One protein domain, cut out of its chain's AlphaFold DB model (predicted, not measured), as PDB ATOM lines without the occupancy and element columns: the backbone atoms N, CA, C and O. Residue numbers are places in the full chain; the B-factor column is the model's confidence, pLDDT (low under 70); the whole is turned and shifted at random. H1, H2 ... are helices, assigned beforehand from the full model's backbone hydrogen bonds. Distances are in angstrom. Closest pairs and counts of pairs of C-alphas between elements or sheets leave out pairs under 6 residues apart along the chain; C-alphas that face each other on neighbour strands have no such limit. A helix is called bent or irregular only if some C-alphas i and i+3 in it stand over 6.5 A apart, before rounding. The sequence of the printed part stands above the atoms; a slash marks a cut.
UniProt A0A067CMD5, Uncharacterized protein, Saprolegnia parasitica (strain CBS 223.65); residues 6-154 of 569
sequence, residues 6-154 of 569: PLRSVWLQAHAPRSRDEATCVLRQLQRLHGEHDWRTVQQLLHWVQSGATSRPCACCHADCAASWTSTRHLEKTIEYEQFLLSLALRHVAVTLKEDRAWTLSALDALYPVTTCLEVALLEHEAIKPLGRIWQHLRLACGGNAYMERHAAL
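What this domain is: This is residues 6 to 154 of the 569 residues of an uncharacterized protein of Saprolegnia parasitica (strain CBS 223.65) (UniProt A0A067CMD5). One long helix, H4, makes the spine of an elongated model, and the shorter helices sit along one side of it, mostly crossing it or each other rather than lying side by side. H1 and H3 pack on its first half, with H2 beyond them, while H5, H6 and H7 pack on its second half and H8 sits outside H6. The printed part has 149 residues with eight named helices, H1 to H8 in order, and no named strand: the class is all helix. It is compact, with a radius of gyration of the C-alphas of 17.0 A, and spans 56 by 28 by 25 A.

How they stand to each other: Start with H1, residues 6 to 13; the C-alphas of Arg 8 and Leu 27, 7.7 A apart, are its closest to H2, residues 20 to 37, and the two are close but not clearly touching. H3, residues 42 to 50, is near H2. H4, residues 67 to 97, is the hub, touching five helices. H3 and H4 form a helical hairpin and only just touch, with 3 pairs of C-alphas within 8 A, closest at Val 49 and Thr 72, 6.6 A. H1 touches H4 at Trp 11 and Leu 75, the closest C-alphas, 6.2 A apart. Go on to H5, residues 101 to 111, which touches H4 at a steep tilt of 55 degrees, closest at the C-alphas of Ala 94 and Thr 104, 6.6 A. H6, residues 117 to 122, touches H4 about perpendicular at 82 degrees; the C-alphas of Leu 86 and Cys 117 are closest, 4.9 A apart. H7, residues 125 to 141, touches H4 with residues 134 to 141 alone, closest at the C-alphas of Ala 89 and Ala 141, 5.0 A. H8, residues 145 to 154, touches H6, closest at the C-alphas of Ala 121 and Asn 145, 6.4 A, and is apart from H4. Every O i to N i+4 pair is within hydrogen-bond range in H1, H2, H3, H5, H6 and H8; H4 has 26 of 27, and H7 has 4 of 13 beside 7 of 14 O i to N i+3 pairs.

Where its parts are: Find C-alpha 6 at (-34.892, -22.496, -44.215), where H1 begins. H2 runs 25.9 A from first to last C-alpha. From C-alpha 67 at (-46.887, -18.034, -26.820), H4 runs 44.4 A. H7 spans 16.2 A and is irregular, C-alphas 130 and 133 being 9.1 A apart, with a kink of 110 degrees near residue 133. H8 ends at C-alpha 154, (-36.112, -9.591, -43.425).

The domain as a whole: The two C-alphas farthest apart, those of His 62 and Lys 98, are 56.1 A apart. The printed part has no cut; its one long link is H3 to H4, residues 51 to 66. The mean pLDDT of the printed part is 70.9, and 64 residues are under 70, among them residues 6 to 31 and 52 to 77.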
ATOM      1  N   PRO A   6     -33.504 -22.178 -43.872       58.19
ATOM      2  CA  PRO A   6     -34.892 -22.496 -44.215       58.19
ATOM      3  C   PRO A   6     -35.817 -22.568 -42.996       58.19
ATOM      4  O   PRO A   6     -36.919 -22.027 -43.026       58.19
ATOM      5  N   LEU A   7     -35.348 -23.159 -41.893       62.88
ATOM      6  CA  LEU A   7     -36.107 -23.203 -40.640       62.88
ATOM      7  C   LEU A   7     -36.224 -21.810 -40.011       62.88
ATOM      8  O   LEU A   7     -37.266 -21.467 -39.461       62.88
ATOM      9  N   ARG A   8     -35.169 -20.996 -40.112       62.50
ATOM     10  CA  ARG A   8     -35.143 -19.630 -39.576       62.50
ATOM     11  C   ARG A   8     -36.166 -18.716 -40.264       62.50
ATOM     12  O   ARG A   8     -36.859 -17.966 -39.587       62.50
ATOM     13  N   SER A   9     -36.273 -18.797 -41.586       58.34
ATOM     14  CA  SER A   9     -37.167 -17.978 -42.416       58.34
ATOM     15  C   SER A   9     -38.651 -18.306 -42.251       58.34
ATOM     16  O   SER A   9     -39.454 -17.400 -42.033       58.34
ATOM     17  N   VAL A  10     -39.009 -19.596 -42.282       58.50
ATOM     18  CA  VAL A  10     -40.390 -20.074 -42.066       58.50
ATOM     19  C   VAL A  10     -40.924 -19.613 -40.702       58.50
ATOM     20  O   VAL A  10     -42.090 -19.267 -40.554       58.50
ATOM     21  N   TRP A  11     -40.062 -19.537 -39.691       59.25
ATOM     22  CA  TRP A  11     -40.455 -19.069 -38.364       59.25
ATOM     23  C   TRP A  11     -40.648 -17.555 -38.245       59.25
ATOM     24  O   TRP A  11     -41.452 -17.110 -37.429       59.25
ATOM     25  N   LEU A  12     -39.942 -16.760 -39.050       56.09
ATOM     26  CA  LEU A  12     -40.101 -15.304 -39.060       56.09
ATOM     27  C   LEU A  12     -41.383 -14.874 -39.772       56.09
ATOM     28  O   LEU A  12     -42.062 -13.965 -39.303       56.09
ATOM     29  N   GLN A  13     -41.758 -15.565 -40.850       56.12
ATOM     30  CA  GLN A  13     -43.045 -15.357 -41.521       56.12
ATOM     31  C   GLN A  13     -44.241 -15.703 -40.609       56.12
ATOM     32  O   GLN A  13     -45.264 -15.024 -40.665       56.12
ATOM     33  N   ALA A  14     -44.103 -16.692 -39.718       52.69
ATOM     34  CA  ALA A  14     -45.160 -17.106 -38.791       52.69
ATOM     35  C   ALA A  14     -45.509 -16.075 -37.703       52.69
ATOM     36  O   ALA A  14     -46.542 -16.196 -37.044       52.69
ATOM     37  N   HIS A  15     -44.681 -15.052 -37.481       51.72
ATOM     38  CA  HIS A  15     -44.739 -14.268 -36.246       51.72
ATOM     39  C   HIS A  15     -44.713 -12.753 -36.409       51.72
ATOM     40  O   HIS A  15     -44.001 -12.037 -35.709       51.72
ATOM     41  N   ALA A  16     -45.620 -12.250 -37.242       52.66
ATOM     42  CA  ALA A  16     -45.928 -10.827 -37.304       52.66
ATOM     43  C   ALA A  16     -47.079 -10.356 -36.369       52.66
ATOM     44  O   ALA A  16     -47.944  -9.606 -36.825       52.66
ATOM     45  N   PRO A  17     -47.097 -10.675 -35.050       47.06
ATOM     46  CA  PRO A  17     -47.652  -9.698 -34.109       47.06
ATOM     47  C   PRO A  17     -46.714  -9.307 -32.947       47.06
ATOM     48  O   PRO A  17     -46.453 -10.056 -32.016       47.06
ATOM     49  N   ARG A  18     -46.315  -8.030 -33.000       44.19
ATOM     50  CA  ARG A  18     -46.103  -6.998 -31.955       44.19
ATOM     51  C   ARG A  18     -45.294  -7.240 -30.669       44.19
ATOM     52  O   ARG A  18     -44.918  -6.221 -30.093       44.19
ATOM     53  N   SER A  19     -44.968  -8.448 -30.201       51.47
ATOM     54  CA  SER A  19     -44.117  -8.587 -28.998       51.47
ATOM     55  C   SER A  19     -42.807  -9.347 -29.259       51.47
ATOM     56  O   SER A  19     -42.763 -10.494 -29.691       51.47
ATOM     57  N   ARG A  20     -41.693  -8.650 -29.001       54.41
ATOM     58  CA  ARG A  20     -40.297  -9.085 -29.206       54.41
ATOM     59  C   ARG A  20     -39.917 -10.337 -28.399       54.41
ATOM     60  O   ARG A  20     -38.989 -11.064 -28.768       54.41
ATOM     61  N   ASP A  21     -40.625 -10.573 -27.299       57.16
ATOM     62  CA  ASP A  21     -40.307 -11.622 -26.331       57.16
ATOM     63  C   ASP A  21     -40.692 -13.018 -26.842       57.16
ATOM     64  O   ASP A  21     -39.994 -13.996 -26.560       57.16
ATOM     65  N   GLU A  22     -41.731 -13.115 -27.674       53.50
ATOM     66  CA  GLU A  22     -42.194 -14.390 -28.230       53.50
ATOM     67  C   GLU A  22     -41.242 -14.915 -29.312       53.50
ATOM     68  O   GLU A  22     -40.766 -16.049 -29.217       53.50
ATOM     69  N   ALA A  23     -40.859 -14.067 -30.273       53.88
ATOM     70  CA  ALA A  23     -39.943 -14.439 -31.355       53.88
ATOM     71  C   ALA A  23     -38.560 -14.875 -30.834       53.88
ATOM     72  O   ALA A  23     -37.984 -15.862 -31.295       53.88
ATOM     73  N   THR A  24     -38.039 -14.178 -29.818       58.62
ATOM     74  CA  THR A  24     -36.737 -14.499 -29.212       58.62
ATOM     75  C   THR A  24     -36.769 -15.845 -28.479       58.62
ATOM     76  O   THR A  24     -35.830 -16.637 -28.595       58.62
ATOM     77  N   CYS A  25     -37.833 -16.130 -27.720       57.31
ATOM     78  CA  CYS A  25     -37.970 -17.411 -27.025       57.31
ATOM     79  C   CYS A  25     -38.149 -18.580 -28.010       57.31
ATOM     80  O   CYS A  25     -37.521 -19.627 -27.842       57.31
ATOM     81  N   VAL A  26     -38.939 -18.383 -29.064       56.16
ATOM     82  CA  VAL A  26     -39.129 -19.353 -30.148       56.16
ATOM     83  C   VAL A  26     -37.808 -19.680 -30.850       56.16
ATOM     84  O   VAL A  26     -37.447 -20.852 -30.954       56.16
ATOM     85  N   LEU A  27     -37.030 -18.668 -31.259       59.56
ATOM     86  CA  LEU A  27     -35.720 -18.875 -31.890       59.56
ATOM     87  C   LEU A  27     -34.768 -19.668 -30.988       59.56
ATOM     88  O   LEU A  27     -34.065 -20.558 -31.465       59.56
ATOM     89  N   ARG A  28     -34.778 -19.403 -29.676       62.88
ATOM     90  CA  ARG A  28     -33.983 -20.162 -28.698       62.88
ATOM     91  C   ARG A  28     -34.461 -21.603 -28.542       62.88
ATOM     92  O   ARG A  28     -33.631 -22.501 -28.430       62.88
ATOM     93  N   GLN A  29     -35.772 -21.844 -28.544       61.84
ATOM     94  CA  GLN A  29     -36.334 -23.197 -28.515       61.84
ATOM     95  C   GLN A  29     -35.967 -23.977 -29.776       61.84
ATOM     96  O   GLN A  29     -35.590 -25.132 -29.663       61.84
ATOM     97  N   LEU A  30     -35.982 -23.356 -30.954       61.12
ATOM     98  CA  LEU A  30     -35.562 -24.008 -32.197       61.12
ATOM     99  C   LEU A  30     -34.068 -24.252 -32.262       61.12
ATOM    100  O   LEU A  30     -33.658 -25.317 -32.697       61.12
ATOM    101  N   GLN A  31     -33.250 -23.301 -31.808       66.31
ATOM    102  CA  GLN A  31     -31.815 -23.522 -31.633       66.31
ATOM    103  C   GLN A  31     -31.561 -24.709 -30.704       66.31
ATOM    104  O   GLN A  31     -30.697 -25.536 -30.992       66.31
ATOM    105  N   ARG A  32     -32.343 -24.821 -29.620       70.25
ATOM    106  CA  ARG A  32     -32.287 -25.967 -28.713       70.25
ATOM    107  C   ARG A  32     -32.712 -27.253 -29.414       70.25
ATOM    108  O   ARG A  32     -31.933 -28.189 -29.418       70.25
ATOM    109  N   LEU A  33     -33.892 -27.289 -30.030       65.12
ATOM    110  CA  LEU A  33     -34.446 -28.472 -30.694       65.12
ATOM    111  C   LEU A  33     -33.575 -28.929 -31.871       65.12
ATOM    112  O   LEU A  33     -33.339 -30.119 -32.031       65.12
ATOM    113  N   HIS A  34     -33.033 -27.995 -32.652       66.00
ATOM    114  CA  HIS A  34     -32.045 -28.281 -33.686       66.00
ATOM    115  C   HIS A  34     -30.777 -28.894 -33.079       66.00
ATOM    116  O   HIS A  34     -30.300 -29.903 -33.580       66.00
ATOM    117  N   GLY A  35     -30.269 -28.349 -31.970       73.00
ATOM    118  CA  GLY A  35     -29.133 -28.941 -31.260       73.00
ATOM    119  C   GLY A  35     -29.431 -30.299 -30.611       73.00
ATOM    120  O   GLY A  35     -28.548 -31.149 -30.554       73.00
ATOM    121  N   GLU A  36     -30.660 -30.518 -30.138       76.69
ATOM    122  CA  GLU A  36     -31.113 -31.756 -29.487       76.69
ATOM    123  C   GLU A  36     -31.403 -32.874 -30.500       76.69
ATOM    124  O   GLU A  36     -31.214 -34.048 -30.181       76.69
ATOM    125  N   HIS A  37     -31.855 -32.528 -31.708       73.56
ATOM    126  CA  HIS A  37     -32.392 -33.490 -32.672       73.56
ATOM    127  C   HIS A  37     -31.743 -33.458 -34.069       73.56
ATOM    128  O   HIS A  37     -32.166 -34.226 -34.932       73.56
ATOM    129  N   ASP A  38     -30.752 -32.590 -34.312       74.50
ATOM    130  CA  ASP A  38     -30.095 -32.367 -35.617       74.50
ATOM    131  C   ASP A  38     -31.102 -32.205 -36.773       74.50
ATOM    132  O   ASP A  38     -30.977 -32.804 -37.841       74.50
ATOM    133  N   TRP A  39     -32.174 -31.436 -36.548       75.44
ATOM    134  CA  TRP A  39     -33.198 -31.232 -37.575       75.44
ATOM    135  C   TRP A  39     -32.649 -30.445 -38.759       75.44
ATOM    136  O   TRP A  39     -32.138 -29.339 -38.597       75.44
ATOM    137  N   ARG A  40     -32.823 -30.986 -39.964       68.81
ATOM    138  CA  ARG A  40     -32.347 -30.391 -41.221       68.81
ATOM    139  C   ARG A  40     -33.471 -30.000 -42.175       68.81
ATOM    140  O   ARG A  40     -33.194 -29.348 -43.174       68.81
ATOM    141  N   THR A  41     -34.715 -30.387 -41.884       68.38
ATOM    142  CA  THR A  41     -35.864 -30.215 -42.792       68.38
ATOM    143  C   THR A  41     -37.085 -29.645 -42.074       68.38
ATOM    144  O   THR A  41     -37.268 -29.872 -40.874       68.38
ATOM    145  N   VAL A  42     -37.957 -28.952 -42.816       66.81
ATOM    146  CA  VAL A  42     -39.246 -28.454 -42.302       66.81
ATOM    147  C   VAL A  42     -40.162 -29.615 -41.874       66.81
ATOM    148  O   VAL A  42     -40.893 -29.502 -40.891       66.81
ATOM    149  N   GLN A  43     -40.055 -30.776 -42.530       68.81
ATOM    150  CA  GLN A  43     -40.837 -31.979 -42.220       68.81
ATOM    151  C   GLN A  43     -40.605 -32.505 -40.795       68.81
ATOM    152  O   GLN A  43     -41.547 -32.913 -40.117       68.81
ATOM    153  N   GLN A  44     -39.350 -32.501 -40.334       74.06
ATOM    154  CA  GLN A  44     -38.992 -32.959 -38.987       74.06
ATOM    155  C   GLN A  44     -39.606 -32.057 -37.911       74.06
ATOM    156  O   GLN A  44     -40.109 -32.548 -36.900       74.06
ATOM    157  N   LEU A  45     -39.623 -30.746 -38.169       71.31
ATOM    158  CA  LEU A  45     -40.267 -29.756 -37.313       71.31
ATOM    159  C   LEU A  45     -41.796 -29.942 -37.291       71.31
ATOM    160  O   LEU A  45     -42.385 -29.970 -36.215       71.31
ATOM    161  N   LEU A  46     -42.425 -30.128 -38.457       69.25
ATOM    162  CA  LEU A  46     -43.861 -30.413 -38.584       69.25
ATOM    163  C   LEU A  46     -44.274 -31.672 -37.820       69.25
ATOM    164  O   LEU A  46     -45.254 -31.655 -37.081       69.25
ATOM    165  N   HIS A  47     -43.515 -32.759 -37.967       75.44
ATOM    166  CA  HIS A  47     -43.796 -34.007 -37.267       75.44
ATOM    167  C   HIS A  47     -43.734 -33.828 -35.745       75.44
ATOM    168  O   HIS A  47     -44.598 -34.326 -35.025       75.44
ATOM    169  N   TRP A  48     -42.750 -33.071 -35.253       76.75
ATOM    170  CA  TRP A  48     -42.646 -32.740 -33.834       76.75
ATOM    171  C   TRP A  48     -43.838 -31.906 -33.350       76.75
ATOM    172  O   TRP A  48     -44.457 -32.267 -32.350       76.75
ATOM    173  N   VAL A  49     -44.211 -30.863 -34.096       69.62
ATOM    174  CA  VAL A  49     -45.398 -30.037 -33.827       69.62
ATOM    175  C   VAL A  49     -46.663 -30.898 -33.723       69.62
ATOM    176  O   VAL A  49     -47.378 -30.848 -32.723       69.62
ATOM    177  N   GLN A  50     -46.900 -31.754 -34.716       72.31
ATOM    178  CA  GLN A  50     -48.093 -32.601 -34.797       72.31
ATOM    179  C   GLN A  50     -48.117 -33.721 -33.751       72.31
ATOM    180  O   GLN A  50     -49.191 -34.190 -33.379       72.31
ATOM    181  N   SER A  51     -46.952 -34.143 -33.250       77.38
ATOM    182  CA  SER A  51     -46.850 -35.178 -32.213       77.38
ATOM    183  C   SER A  51     -47.397 -34.736 -30.848       77.38
ATOM    184  O   SER A  51     -47.491 -35.552 -29.932       77.38
ATOM    185  N   GLY A  52     -47.747 -33.454 -30.689       66.88
ATOM    186  CA  GLY A  52     -48.189 -32.900 -29.412       66.88
ATOM    187  C   GLY A  52     -47.076 -32.873 -28.362       66.88
ATOM    188  O   GLY A  52     -47.365 -32.753 -27.170       66.88
ATOM    189  N   ALA A  53     -45.810 -32.997 -28.782       67.88
ATOM    190  CA  ALA A  53     -44.659 -32.863 -27.907       67.88
ATOM    191  C   ALA A  53     -44.690 -31.473 -27.266       67.88
ATOM    192  O   ALA A  53     -44.469 -30.451 -27.916       67.88
ATOM    193  N   THR A  54     -45.005 -31.426 -25.973       57.88
ATOM    194  CA  THR A  54     -45.105 -30.163 -25.252       57.88
ATOM    195  C   THR A  54     -43.734 -29.504 -25.230       57.88
ATOM    196  O   THR A  54     -42.741 -30.079 -24.771       57.88
ATOM    197  N   SER A  55     -43.656 -28.275 -25.743       57.72
ATOM    198  CA  SER A  55     -42.458 -27.464 -25.582       57.72
ATOM    199  C   SER A  55     -42.180 -27.358 -24.085       57.72
ATOM    200  O   SER A  55     -43.020 -26.840 -23.340       57.72
ATOM    201  N   ARG A  56     -41.016 -27.830 -23.621       60.62
ATOM    202  CA  ARG A  56     -40.576 -27.515 -22.257       60.62
ATOM    203  C   ARG A  56     -40.633 -25.997 -22.085       60.62
ATOM    204  O   ARG A  56     -40.178 -25.303 -23.005       60.62
ATOM    205  N   PRO A  57     -41.158 -25.485 -20.957       58.28
ATOM    206  CA  PRO A  57     -41.207 -24.055 -20.713       58.28
ATOM    207  C   PRO A  57     -39.819 -23.467 -20.954       58.28
ATOM    208  O   PRO A  57     -38.792 -23.978 -20.506       58.28
ATOM    209  N   CYS A  58     -39.801 -22.454 -21.801       56.22
ATOM    210  CA  CYS A  58     -38.608 -21.754 -22.219       56.22
ATOM    211  C   CYS A  58     -38.002 -21.080 -20.991       56.22
ATOM    212  O   CYS A  58     -38.641 -20.240 -20.376       56.22
ATOM    213  N   ALA A  59     -36.774 -21.451 -20.619       59.31
ATOM    214  CA  ALA A  59     -36.146 -20.969 -19.385       59.31
ATOM    215  C   ALA A  59     -36.009 -19.433 -19.313       59.31
ATOM    216  O   ALA A  59     -35.764 -18.895 -18.239       59.31
ATOM    217  N   CYS A  60     -36.149 -18.725 -20.442       60.50
ATOM    218  CA  CYS A  60     -36.094 -17.267 -20.487       60.50
ATOM    219  C   CYS A  60     -37.440 -16.555 -20.291       60.50
ATOM    220  O   CYS A  60     -37.436 -15.330 -20.225       60.50
ATOM    221  N   CYS A  61     -38.563 -17.267 -20.178       56.88
ATOM    222  CA  CYS A  61     -39.855 -16.665 -19.857       56.88
ATOM    223  C   CYS A  61     -40.504 -17.396 -18.678       56.88
ATOM    224  O   CYS A  61     -40.535 -18.622 -18.612       56.88
ATOM    225  N   HIS A  62     -40.989 -16.615 -17.712       56.22
ATOM    226  CA  HIS A  62     -41.742 -17.103 -16.559       56.22
ATOM    227  C   HIS A  62     -42.963 -17.940 -16.995       56.22
ATOM    228  O   HIS A  62     -43.362 -17.901 -18.158       56.22
ATOM    229  N   ALA A  63     -43.543 -18.694 -16.055       53.81
ATOM    230  CA  ALA A  63     -44.533 -19.766 -16.250       53.81
ATOM    231  C   ALA A  63     -45.793 -19.445 -17.097       53.81
ATOM    232  O   ALA A  63     -46.530 -20.371 -17.424       53.81
ATOM    233  N   ASP A  64     -46.001 -18.198 -17.522       53.81
ATOM    234  CA  ASP A  64     -47.189 -17.713 -18.239       53.81
ATOM    235  C   ASP A  64     -46.930 -17.365 -19.719       53.81
ATOM    236  O   ASP A  64     -47.612 -16.523 -20.305       53.81
ATOM    237  N   CYS A  65     -45.941 -17.987 -20.366       57.22
ATOM    238  CA  CYS A  65     -45.724 -17.797 -21.800       57.22
ATOM    239  C   CYS A  65     -46.818 -18.524 -22.609       57.22
ATOM    240  O   CYS A  65     -46.625 -19.636 -23.098       57.22
ATOM    241  N   ALA A  66     -47.971 -17.870 -22.774       48.50
ATOM    242  CA  ALA A  66     -49.075 -18.291 -23.645       48.50
ATOM    243  C   ALA A  66     -48.671 -18.424 -25.134       48.50
ATOM    244  O   ALA A  66     -49.448 -18.919 -25.951       48.50
ATOM    245  N   ALA A  67     -47.442 -18.025 -25.477       50.09
ATOM    246  CA  ALA A  67     -46.887 -18.034 -26.820       50.09
ATOM    247  C   ALA A  67     -46.674 -19.437 -27.417       50.09
ATOM    248  O   ALA A  67     -46.529 -19.545 -28.630       50.09
ATOM    249  N   SER A  68     -46.648 -20.531 -26.639       53.00
ATOM    250  CA  SER A  68     -46.310 -21.864 -27.188       53.00
ATOM    251  C   SER A  68     -47.390 -22.470 -28.101       53.00
ATOM    252  O   SER A  68     -47.067 -23.176 -29.057       53.00
ATOM    253  N   TRP A  69     -48.670 -22.170 -27.870       47.09
ATOM    254  CA  TRP A  69     -49.773 -22.715 -28.677       47.09
ATOM    255  C   TRP A  69     -50.137 -21.824 -29.861       47.09
ATOM    256  O   TRP A  69     -50.424 -22.321 -30.952       47.09
ATOM    257  N   THR A  70     -50.082 -20.502 -29.678       54.81
ATOM    258  CA  THR A  70     -50.229 -19.552 -30.783       54.81
ATOM    259  C   THR A  70     -49.095 -19.732 -31.787       54.81
ATOM    260  O   THR A  70     -49.374 -19.812 -32.978       54.81
ATOM    261  N   SER A  71     -47.848 -19.904 -31.344       61.56
ATOM    262  CA  SER A  71     -46.697 -20.123 -32.234       61.56
ATOM    263  C   SER A  71     -46.780 -21.361 -33.099       61.56
ATOM    264  O   SER A  71     -46.570 -21.277 -34.306       61.56
ATOM    265  N   THR A  72     -47.185 -22.478 -32.514       63.09
ATOM    266  CA  THR A  72     -47.325 -23.740 -33.236       63.09
ATOM    267  C   THR A  72     -48.340 -23.625 -34.380       63.09
ATOM    268  O   THR A  72     -48.025 -23.952 -35.521       63.09
ATOM    269  N   ARG A  73     -49.522 -23.050 -34.117       65.12
ATOM    270  CA  ARG A  73     -50.565 -22.872 -35.142       65.12
ATOM    271  C   ARG A  73     -50.166 -21.884 -36.242       65.12
ATOM    272  O   ARG A  73     -50.549 -22.060 -37.393       65.12
ATOM    273  N   HIS A  74     -49.439 -20.818 -35.909       64.19
ATOM    274  CA  HIS A  74     -48.974 -19.863 -36.921       64.19
ATOM    275  C   HIS A  74     -47.837 -20.436 -37.772       64.19
ATOM    276  O   HIS A  74     -47.784 -20.188 -38.977       64.19
ATOM    277  N   LEU A  75     -46.950 -21.227 -37.161       67.12
ATOM    278  CA  LEU A  75     -45.918 -21.956 -37.880       67.12
ATOM    279  C   LEU A  75     -46.544 -22.928 -38.883       67.12
ATOM    280  O   LEU A  75     -46.146 -22.924 -40.044       67.12
ATOM    281  N   GLU A  76     -47.535 -23.718 -38.458       69.62
ATOM    282  CA  GLU A  76     -48.286 -24.608 -39.353       69.62
ATOM    283  C   GLU A  76     -48.847 -23.834 -40.549       69.62
ATOM    284  O   GLU A  76     -48.546 -24.185 -41.686       69.62
ATOM    285  N   LYS A  77     -49.546 -22.716 -40.305       67.88
ATOM    286  CA  LYS A  77     -50.086 -21.855 -41.373       67.88
ATOM    287  C   LYS A  77     -49.021 -21.325 -42.331       67.88
ATOM    288  O   LYS A  77     -49.272 -21.188 -43.522       67.88
ATOM    289  N   THR A  78     -47.834 -21.013 -41.822       70.12
ATOM    290  CA  THR A  78     -46.739 -20.491 -42.648       70.12
ATOM    291  C   THR A  78     -46.133 -21.570 -43.522       70.12
ATOM    292  O   THR A  78     -45.871 -21.341 -44.700       70.12
ATOM    293  N   ILE A  79     -45.950 -22.769 -42.968       72.38
ATOM    294  CA  ILE A  79     -45.498 -23.917 -43.747       72.38
ATOM    295  C   ILE A  79     -46.541 -24.272 -44.810       72.38
ATOM    296  O   ILE A  79     -46.176 -24.478 -45.964       72.38
ATOM    297  N   GLU A  80     -47.827 -24.275 -44.453       73.94
ATOM    298  CA  GLU A  80     -48.935 -24.466 -45.395       73.94
ATOM    299  C   GLU A  80     -48.915 -23.404 -46.508       73.94
ATOM    300  O   GLU A  80     -49.096 -23.734 -47.681       73.94
ATOM    301  N   TYR A  81     -48.629 -22.142 -46.175       79.19
ATOM    302  CA  TYR A  81     -48.509 -21.059 -47.150       79.19
ATOM    303  C   TYR A  81     -47.301 -21.225 -48.090       79.19
ATOM    304  O   TYR A  81     -47.433 -21.067 -49.304       79.19
ATOM    305  N   GLU A  82     -46.131 -21.607 -47.582       81.12
ATOM    306  CA  GLU A  82     -44.951 -21.893 -48.412       81.12
ATOM    307  C   GLU A  82     -45.146 -23.132 -49.302       81.12
ATOM    308  O   GLU A  82     -44.732 -23.139 -50.463       81.12
ATOM    309  N   GLN A  83     -45.818 -24.170 -48.792       80.69
ATOM    310  CA  GLN A  83     -46.231 -25.349 -49.562       80.69
ATOM    311  C   GLN A  83     -47.219 -24.980 -50.670       80.69
ATOM    312  O   GLN A  83     -47.134 -25.481 -51.799       80.69
ATOM    313  N   PHE A  84     -48.138 -24.066 -50.371       78.88
ATOM    314  CA  PHE A  84     -49.053 -23.490 -51.342       78.88
ATOM    315  C   PHE A  84     -48.302 -22.717 -52.436       78.88
ATOM    316  O   PHE A  84     -48.524 -22.974 -53.622       78.88
ATOM    317  N   LEU A  85     -47.358 -21.842 -52.070       80.81
ATOM    318  CA  LEU A  85     -46.514 -21.121 -53.028       80.81
ATOM    319  C   LEU A  85     -45.699 -22.075 -53.908       80.81
ATOM    320  O   LEU A  85     -45.633 -21.867 -55.121       80.81
ATOM    321  N   LEU A  86     -45.132 -23.141 -53.336       85.38
ATOM    322  CA  LEU A  86     -44.400 -24.156 -54.097       85.38
ATOM    323  C   LEU A  86     -45.320 -24.872 -55.089       85.38
ATOM    324  O   LEU A  86     -44.955 -25.070 -56.249       85.38
ATOM    325  N   SER A  87     -46.530 -25.220 -54.656       81.25
ATOM    326  CA  SER A  87     -47.529 -25.858 -55.515       81.25
ATOM    327  C   SER A  87     -47.929 -24.948 -56.682       81.25
ATOM    328  O   SER A  87     -48.023 -25.413 -57.819       81.25
ATOM    329  N   LEU A  88     -48.091 -23.641 -56.438       79.81
ATOM    330  CA  LEU A  88     -48.313 -22.647 -57.493       79.81
ATOM    331  C   LEU A  88     -47.109 -22.541 -58.434       79.81
ATOM    332  O   LEU A  88     -47.286 -22.592 -59.649       79.81
ATOM    333  N   ALA A  89     -45.888 -22.454 -57.904       84.88
ATOM    334  CA  ALA A  89     -44.668 -22.386 -58.704       84.88
ATOM    335  C   ALA A  89     -44.523 -23.608 -59.628       84.88
ATOM    336  O   ALA A  89     -44.309 -23.458 -60.833       84.88
ATOM    337  N   LEU A  90     -44.707 -24.816 -59.091       84.69
ATOM    338  CA  LEU A  90     -44.710 -26.061 -59.862       84.69
ATOM    339  C   LEU A  90     -45.802 -26.078 -60.919       84.69
ATOM    340  O   LEU A  90     -45.556 -26.486 -62.055       84.69
ATOM    341  N   ARG A  91     -46.998 -25.599 -60.573       78.94
ATOM    342  CA  ARG A  91     -48.098 -25.499 -61.524       78.94
ATOM    343  C   ARG A  91     -47.768 -24.538 -62.662       78.94
ATOM    344  O   ARG A  91     -48.029 -24.871 -63.816       78.94
ATOM    345  N   HIS A  92     -47.159 -23.390 -62.371       80.00
ATOM    346  CA  HIS A  92     -46.716 -22.425 -63.383       80.00
ATOM    347  C   HIS A  92     -45.694 -23.039 -64.334       80.00
ATOM    348  O   HIS A  92     -45.793 -22.855 -65.552       80.00
ATOM    349  N   VAL A  93     -44.755 -23.825 -63.804       82.12
ATOM    350  CA  VAL A  93     -43.809 -24.593 -64.621       82.12
ATOM    351  C   VAL A  93     -44.549 -25.616 -65.478       82.12
ATOM    352  O   VAL A  93     -44.359 -25.616 -66.691       82.12
ATOM    353  N   ALA A  94     -45.439 -26.423 -64.893       78.38
ATOM    354  CA  ALA A  94     -46.201 -27.431 -65.628       78.38
ATOM    355  C   ALA A  94     -47.001 -26.800 -66.777       78.38
ATOM    356  O   ALA A  94     -46.908 -27.216 -67.929       78.38
ATOM    357  N   VAL A  95     -47.713 -25.708 -66.495       70.19
ATOM    358  CA  VAL A  95     -48.473 -24.928 -67.478       70.19
ATOM    359  C   VAL A  95     -47.583 -24.408 -68.605       70.19
ATOM    360  O   VAL A  95     -47.981 -24.489 -69.772       70.19
ATOM    361  N   THR A  96     -46.404 -23.882 -68.269       75.69
ATOM    362  CA  THR A  96     -45.435 -23.336 -69.231       75.69
ATOM    363  C   THR A  96     -44.882 -24.431 -70.136       75.69
ATOM    364  O   THR A  96     -44.774 -24.241 -71.348       75.69
ATOM    365  N   LEU A  97     -44.592 -25.597 -69.561       79.50
ATOM    366  CA  LEU A  97     -44.061 -26.756 -70.271       79.50
ATOM    367  C   LEU A  97     -45.152 -27.593 -70.964       79.50
ATOM    368  O   LEU A  97     -44.828 -28.506 -71.713       79.50
ATOM    369  N   LYS A  98     -46.436 -27.243 -70.782       76.81
ATOM    370  CA  LYS A  98     -47.608 -28.028 -71.222       76.81
ATOM    371  C   LYS A  98     -47.634 -29.443 -70.633       76.81
ATOM    372  O   LYS A  98     -48.182 -30.356 -71.244       76.81
ATOM    373  N   GLU A  99     -47.069 -29.573 -69.447       82.44
ATOM    374  CA  GLU A  99     -47.066 -30.790 -68.662       82.44
ATOM    375  C   GLU A  99     -48.367 -30.934 -67.882       82.44
ATOM    376  O   GLU A  99     -49.239 -30.058 -67.844       82.44
ATOM    377  N   ASP A 100     -48.494 -32.096 -67.270       67.12
ATOM    378  CA  ASP A 100     -49.750 -32.636 -66.816       67.12
ATOM    379  C   ASP A 100     -49.696 -32.915 -65.292       67.12
ATOM    380  O   ASP A 100     -48.644 -32.846 -64.663       67.12
ATOM    381  N   ARG A 101     -50.833 -33.194 -64.642       70.75
ATOM    382  CA  ARG A 101     -50.888 -33.511 -63.195       70.75
ATOM    383  C   ARG A 101     -49.969 -34.667 -62.789       70.75
ATOM    384  O   ARG A 101     -49.424 -34.619 -61.694       70.75
ATOM    385  N   ALA A 102     -49.842 -35.710 -63.614       71.75
ATOM    386  CA  ALA A 102     -49.026 -36.863 -63.249       71.75
ATOM    387  C   ALA A 102     -47.558 -36.439 -63.204       71.75
ATOM    388  O   ALA A 102     -46.875 -36.718 -62.225       71.75
ATOM    389  N   TRP A 103     -47.134 -35.641 -64.184       85.00
ATOM    390  CA  TRP A 103     -45.848 -34.964 -64.164       85.00
ATOM    391  C   TRP A 103     -45.686 -34.055 -62.937       85.00
ATOM    392  O   TRP A 103     -44.647 -34.109 -62.289       85.00
ATOM    393  N   THR A 104     -46.701 -33.262 -62.560       78.44
ATOM    394  CA  THR A 104     -46.617 -32.391 -61.367       78.44
ATOM    395  C   THR A 104     -46.433 -33.207 -60.088       78.44
ATOM    396  O   THR A 104     -45.609 -32.849 -59.252       78.44
ATOM    397  N   LEU A 105     -47.161 -34.319 -59.945       78.00
ATOM    398  CA  LEU A 105     -47.020 -35.235 -58.813       78.00
ATOM    399  C   LEU A 105     -45.645 -35.910 -58.813       78.00
ATOM    400  O   LEU A 105     -44.978 -35.900 -57.791       78.00
ATOM    401  N   SER A 106     -45.164 -36.392 -59.962       80.38
ATOM    402  CA  SER A 106     -43.812 -36.952 -60.073       80.38
ATOM    403  C   SER A 106     -42.717 -35.926 -59.769       80.38
ATOM    404  O   SER A 106     -41.696 -36.277 -59.185       80.38
ATOM    405  N   ALA A 107     -42.916 -34.657 -60.135       83.25
ATOM    406  CA  ALA A 107     -42.000 -33.578 -59.784       83.25
ATOM    407  C   ALA A 107     -42.000 -33.307 -58.273       83.25
ATOM    408  O   ALA A 107     -40.930 -33.111 -57.706       83.25
ATOM    409  N   LEU A 108     -43.164 -33.345 -57.612       80.62
ATOM    410  CA  LEU A 108     -43.256 -33.268 -56.148       80.62
ATOM    411  C   LEU A 108     -42.599 -34.466 -55.461       80.62
ATOM    412  O   LEU A 108     -41.838 -34.276 -54.517       80.62
ATOM    413  N   ASP A 109     -42.836 -35.678 -55.955       81.88
ATOM    414  CA  ASP A 109     -42.215 -36.891 -55.422       81.88
ATOM    415  C   ASP A 109     -40.689 -36.827 -55.557       81.88
ATOM    416  O   ASP A 109     -39.962 -37.196 -54.639       81.88
ATOM    417  N   ALA A 110     -40.190 -36.300 -56.680       82.81
ATOM    418  CA  ALA A 110     -38.763 -36.082 -56.901       82.81
ATOM    419  C   ALA A 110     -38.181 -34.937 -56.054       82.81
ATOM    420  O   ALA A 110     -36.973 -34.913 -55.823       82.81
ATOM    421  N   LEU A 111     -39.013 -33.988 -55.616       81.00
ATOM    422  CA  LEU A 111     -38.614 -32.937 -54.682       81.00
ATOM    423  C   LEU A 111     -38.566 -33.445 -53.245       81.00
ATOM    424  O   LEU A 111     -37.785 -32.912 -52.461       81.00
ATOM    425  N   TYR A 112     -39.346 -34.464 -52.886       79.19
ATOM    426  CA  TYR A 112     -39.412 -34.965 -51.518       79.19
ATOM    427  C   TYR A 112     -38.007 -35.258 -50.938       79.19
ATOM    428  O   TYR A 112     -37.216 -35.962 -51.571       79.19
ATOM    429  N   PRO A 113     -37.669 -34.746 -49.733       77.00
ATOM    430  CA  PRO A 113     -38.554 -34.150 -48.724       77.00
ATOM    431  C   PRO A 113     -38.735 -32.621 -48.807       77.00
ATOM    432  O   PRO A 113     -39.196 -32.020 -47.841       77.00
ATOM    433  N   VAL A 114     -38.365 -31.969 -49.910       78.69
ATOM    434  CA  VAL A 114     -38.534 -30.519 -50.094       78.69
ATOM    435  C   VAL A 114     -40.005 -30.172 -50.264       78.69
ATOM    436  O   VAL A 114     -40.673 -30.666 -51.169       78.69
ATOM    437  N   THR A 115     -40.502 -29.297 -49.392       79.44
ATOM    438  CA  THR A 115     -41.917 -28.912 -49.338       79.44
ATOM    439  C   THR A 115     -42.155 -27.411 -49.451       79.44
ATOM    440  O   THR A 115     -43.300 -27.002 -49.599       79.44
ATOM    441  N   THR A 116     -41.115 -26.576 -49.450       82.44
ATOM    442  CA  THR A 116     -41.254 -25.108 -49.507       82.44
ATOM    443  C   THR A 116     -40.500 -24.482 -50.685       82.44
ATOM    444  O   THR A 116     -39.498 -25.026 -51.158       82.44
ATOM    445  N   CYS A 117     -40.941 -23.302 -51.150       81.12
ATOM    446  CA  CYS A 117     -40.216 -22.515 -52.163       81.12
ATOM    447  C   CYS A 117     -38.787 -22.196 -51.715       81.12
ATOM    448  O   CYS A 117     -37.857 -22.172 -52.525       81.12
ATOM    449  N   LEU A 118     -38.609 -21.956 -50.418       78.38
ATOM    450  CA  LEU A 118     -37.315 -21.650 -49.837       78.38
ATOM    451  C   LEU A 118     -36.361 -22.850 -49.853       78.38
ATOM    452  O   LEU A 118     -35.207 -22.700 -50.248       78.38
ATOM    453  N   GLU A 119     -36.834 -24.042 -49.481       80.94
ATOM    454  CA  GLU A 119     -36.041 -25.270 -49.602       80.94
ATOM    455  C   GLU A 119     -35.626 -25.499 -51.062       80.94
ATOM    456  O   GLU A 119     -34.453 -25.752 -51.318       80.94
ATOM    457  N   VAL A 120     -36.529 -25.290 -52.034       82.38
ATOM    458  CA  VAL A 120     -36.180 -25.325 -53.469       82.38
ATOM    459  C   VAL A 120     -35.089 -24.306 -53.811       82.38
ATOM    460  O   VAL A 120     -34.149 -24.620 -54.536       82.38
ATOM    461  N   ALA A 121     -35.167 -23.078 -53.305       81.50
ATOM    462  CA  ALA A 121     -34.151 -22.068 -53.590       81.50
ATOM    463  C   ALA A 121     -32.761 -22.429 -53.019       81.50
ATOM    464  O   ALA A 121     -31.750 -22.025 -53.605       81.50
ATOM    465  N   LEU A 122     -32.725 -23.207 -51.930       77.62
ATOM    466  CA  LEU A 122     -31.522 -23.639 -51.212       77.62
ATOM    467  C   LEU A 122     -30.899 -24.941 -51.729       77.62
ATOM    468  O   LEU A 122     -29.736 -25.201 -51.424       77.62
ATOM    469  N   LEU A 123     -31.639 -25.768 -52.473       80.94
ATOM    470  CA  LEU A 123     -31.116 -27.044 -52.962       80.94
ATOM    471  C   LEU A 123     -29.908 -26.841 -53.888       80.94
ATOM    472  O   LEU A 123     -29.961 -26.129 -54.897       80.94
ATOM    473  N   GLU A 124     -28.822 -27.541 -53.569       74.81
ATOM    474  CA  GLU A 124     -27.646 -27.635 -54.427       74.81
ATOM    475  C   GLU A 124     -27.902 -28.540 -55.637       74.81
ATOM    476  O   GLU A 124     -28.690 -29.485 -55.583       74.81
ATOM    477  N   HIS A 125     -27.178 -28.286 -56.731       68.50
ATOM    478  CA  HIS A 125     -27.393 -28.940 -58.026       68.50
ATOM    479  C   HIS A 125     -27.276 -30.477 -57.999       68.50
ATOM    480  O   HIS A 125     -27.884 -31.171 -58.813       68.50
ATOM    481  N   GLU A 126     -26.512 -31.038 -57.064       67.69
ATOM    482  CA  GLU A 126     -26.309 -32.486 -56.978       67.69
ATOM    483  C   GLU A 126     -27.524 -33.233 -56.405       67.69
ATOM    484  O   GLU A 126     -27.803 -34.352 -56.836       67.69
ATOM    485  N   ALA A 127     -28.299 -32.606 -55.511       67.00
ATOM    486  CA  ALA A 127     -29.460 -33.221 -54.856       67.00
ATOM    487  C   ALA A 127     -30.687 -33.370 -55.779       67.00
ATOM    488  O   ALA A 127     -31.652 -34.048 -55.449       67.00
ATOM    489  N   ILE A 128     -30.642 -32.744 -56.954       73.56
ATOM    490  CA  ILE A 128     -31.796 -32.484 -57.827       73.56
ATOM    491  C   ILE A 128     -31.603 -33.014 -59.252       73.56
ATOM    492  O   ILE A 128     -32.389 -32.701 -60.148       73.56
ATOM    493  N   LYS A 129     -30.567 -33.833 -59.482       75.81
ATOM    494  CA  LYS A 129     -30.334 -34.516 -60.768       75.81
ATOM    495  C   LYS A 129     -31.598 -35.156 -61.377       75.81
ATOM    496  O   LYS A 129     -31.736 -35.050 -62.597       75.81
ATOM    497  N   PRO A 130     -32.538 -35.746 -60.603       76.75
ATOM    498  CA  PRO A 130     -33.784 -36.292 -61.153       76.75
ATOM    499  C   PRO A 130     -34.678 -35.260 -61.855       76.75
ATOM    500  O   PRO A 130     -35.375 -35.604 -62.805       76.75
ATOM    501  N   LEU A 131     -34.632 -33.988 -61.441       79.19
ATOM    502  CA  LEU A 131     -35.408 -32.900 -62.048       79.19
ATOM    503  C   LEU A 131     -34.761 -32.382 -63.347       79.19
ATOM    504  O   LEU A 131     -35.389 -31.651 -64.108       79.19
ATOM    505  N   GLY A 132     -33.513 -32.752 -63.646       85.56
ATOM    506  CA  GLY A 132     -32.858 -32.475 -64.926       85.56
ATOM    507  C   GLY A 132     -33.058 -31.042 -65.446       85.56
ATOM    508  O   GLY A 132     -32.695 -30.061 -64.801       85.56
ATOM    509  N   ARG A 133     -33.650 -30.915 -66.642       83.56
ATOM    510  CA  ARG A 133     -33.825 -29.625 -67.342       83.56
ATOM    511  C   ARG A 133     -34.884 -28.712 -66.720       83.56
ATOM    512  O   ARG A 133     -34.877 -27.516 -66.997       83.56
ATOM    513  N   ILE A 134     -35.788 -29.245 -65.899       85.50
ATOM    514  CA  ILE A 134     -36.910 -28.468 -65.354       85.50
ATOM    515  C   ILE A 134     -36.509 -27.709 -64.088       85.50
ATOM    516  O   ILE A 134     -37.174 -26.743 -63.721       85.50
ATOM    517  N   TRP A 135     -35.384 -28.085 -63.469       87.75
ATOM    518  CA  TRP A 135     -34.906 -27.465 -62.239       87.75
ATOM    519  C   TRP A 135     -34.772 -25.950 -62.343       87.75
ATOM    520  O   TRP A 135     -35.237 -25.221 -61.473       87.75
ATOM    521  N   GLN A 136     -34.148 -25.460 -63.415       85.38
ATOM    522  CA  GLN A 136     -33.947 -24.024 -63.580       85.38
ATOM    523  C   GLN A 136     -35.288 -23.293 -63.672       85.38
ATOM    524  O   GLN A 136     -35.453 -22.252 -63.045       85.38
ATOM    525  N   HIS A 137     -36.270 -23.860 -64.377       85.44
ATOM    526  CA  HIS A 137     -37.614 -23.291 -64.451       85.44
ATOM    527  C   HIS A 137     -38.298 -23.269 -63.084       85.44
ATOM    528  O   HIS A 137     -38.862 -22.244 -62.713       85.44
ATOM    529  N   LEU A 138     -38.191 -24.357 -62.320       87.19
ATOM    530  CA  LEU A 138     -38.766 -24.456 -60.983       87.19
ATOM    531  C   LEU A 138     -38.116 -23.496 -59.989       87.19
ATOM    532  O   LEU A 138     -38.815 -22.738 -59.321       87.19
ATOM    533  N   ARG A 139     -36.784 -23.464 -59.931       86.62
ATOM    534  CA  ARG A 139     -36.045 -22.541 -59.068       86.62
ATOM    535  C   ARG A 139     -36.376 -21.090 -59.403       86.62
ATOM    536  O   ARG A 139     -36.545 -20.286 -58.497       86.62
ATOM    537  N   LEU A 140     -36.504 -20.748 -60.689       84.94
ATOM    538  CA  LEU A 140     -36.937 -19.412 -61.107       84.94
ATOM    539  C   LEU A 140     -38.393 -19.136 -60.700       84.94
ATOM    540  O   LEU A 140     -38.676 -18.039 -60.219       84.94
ATOM    541  N   ALA A 141     -39.297 -20.105 -60.863       84.38
ATOM    542  CA  ALA A 141     -40.698 -19.982 -60.459       84.38
ATOM    543  C   ALA A 141     -40.859 -19.784 -58.942       84.38
ATOM    544  O   ALA A 141     -41.727 -19.024 -58.537       84.38
ATOM    545  N   CYS A 142     -39.968 -20.359 -58.128       85.25
ATOM    546  CA  CYS A 142     -39.876 -20.134 -56.677       85.25
ATOM    547  C   CYS A 142     -39.113 -18.841 -56.307       85.25
ATOM    548  O   CYS A 142     -38.635 -18.692 -55.187       85.25
ATOM    549  N   GLY A 143     -38.904 -17.925 -57.259       83.56
ATOM    550  CA  GLY A 143     -38.183 -16.659 -57.070       83.56
ATOM    551  C   GLY A 143     -36.650 -16.763 -57.153       83.56
ATOM    552  O   GLY A 143     -35.992 -15.806 -57.570       83.56
ATOM    553  N   GLY A 144     -36.068 -17.933 -56.886       86.38
ATOM    554  CA  GLY A 144     -34.629 -18.202 -57.000       86.38
ATOM    555  C   GLY A 144     -33.810 -17.515 -55.903       86.38
ATOM    556  O   GLY A 144     -34.286 -17.348 -54.786       86.38
ATOM    557  N   ASN A 145     -32.578 -17.088 -56.209       82.50
ATOM    558  CA  ASN A 145     -31.707 -16.425 -55.220       82.50
ATOM    559  C   ASN A 145     -32.322 -15.148 -54.646       82.50
ATOM    560  O   ASN A 145     -32.176 -14.886 -53.458       82.50
ATOM    561  N   ALA A 146     -33.066 -14.403 -55.467       84.19
ATOM    562  CA  ALA A 146     -33.739 -13.191 -55.023       84.19
ATOM    563  C   ALA A 146     -34.725 -13.477 -53.880       84.19
ATOM    564  O   ALA A 146     -34.824 -12.674 -52.960       84.19
ATOM    565  N   TYR A 147     -35.416 -14.625 -53.895       82.94
ATOM    566  CA  TYR A 147     -36.319 -14.997 -52.803       82.94
ATOM    567  C   TYR A 147     -35.558 -15.188 -51.488       82.94
ATOM    568  O   TYR A 147     -35.960 -14.654 -50.457       82.94
ATOM    569  N   MET A 148     -34.403 -15.859 -51.542       79.06
ATOM    570  CA  MET A 148     -33.548 -16.065 -50.368       79.06
ATOM    571  C   MET A 148     -32.947 -14.767 -49.847       79.06
ATOM    572  O   MET A 148     -32.907 -14.554 -48.642       79.06
ATOM    573  N   GLU A 149     -32.490 -13.894 -50.743       80.62
ATOM    574  CA  GLU A 149     -31.931 -12.592 -50.380       80.62
ATOM    575  C   GLU A 149     -32.972 -11.722 -49.665       80.62
ATOM    576  O   GLU A 149     -32.648 -11.091 -48.659       80.62
ATOM    577  N   ARG A 150     -34.235 -11.724 -50.123       81.50
ATOM    578  CA  ARG A 150     -35.327 -10.997 -49.443       81.50
ATOM    579  C   ARG A 150     -35.661 -11.594 -48.082       81.50
ATOM    580  O   ARG A 150     -35.831 -10.846 -47.124       81.50
ATOM    581  N   HIS A 151     -35.683 -12.919 -47.983       76.00
ATOM    582  CA  HIS A 151     -35.834 -13.620 -46.709       76.00
ATOM    583  C   HIS A 151     -34.713 -13.271 -45.725       76.00
ATOM    584  O   HIS A 151     -34.984 -12.879 -44.595       76.00
ATOM    585  N   ALA A 152     -33.453 -13.346 -46.157       72.94
ATOM    586  CA  ALA A 152     -32.294 -13.017 -45.332       72.94
ATOM    587  C   ALA A 152     -32.279 -11.539 -44.904       72.94
ATOM    588  O   ALA A 152     -31.916 -11.240 -43.768       72.94
ATOM    589  N   ALA A 153     -32.702 -10.623 -45.779       76.12
ATOM    590  CA  ALA A 153     -32.850  -9.208 -45.446       76.12
ATOM    591  C   ALA A 153     -33.908  -8.982 -44.354       76.12
ATOM    592  O   ALA A 153     -33.631  -8.272 -43.390       76.12
ATOM    593  N   LEU A 154     -35.066  -9.646 -44.453       74.81
ATOM    594  CA  LEU A 154     -36.112  -9.591 -43.425       74.81
ATOM    595  C   LEU A 154     -35.621 -10.160 -42.089       74.81
ATOM    596  O   LEU A 154     -35.850  -9.591 -41.030       74.81
TER     597      LEU A 154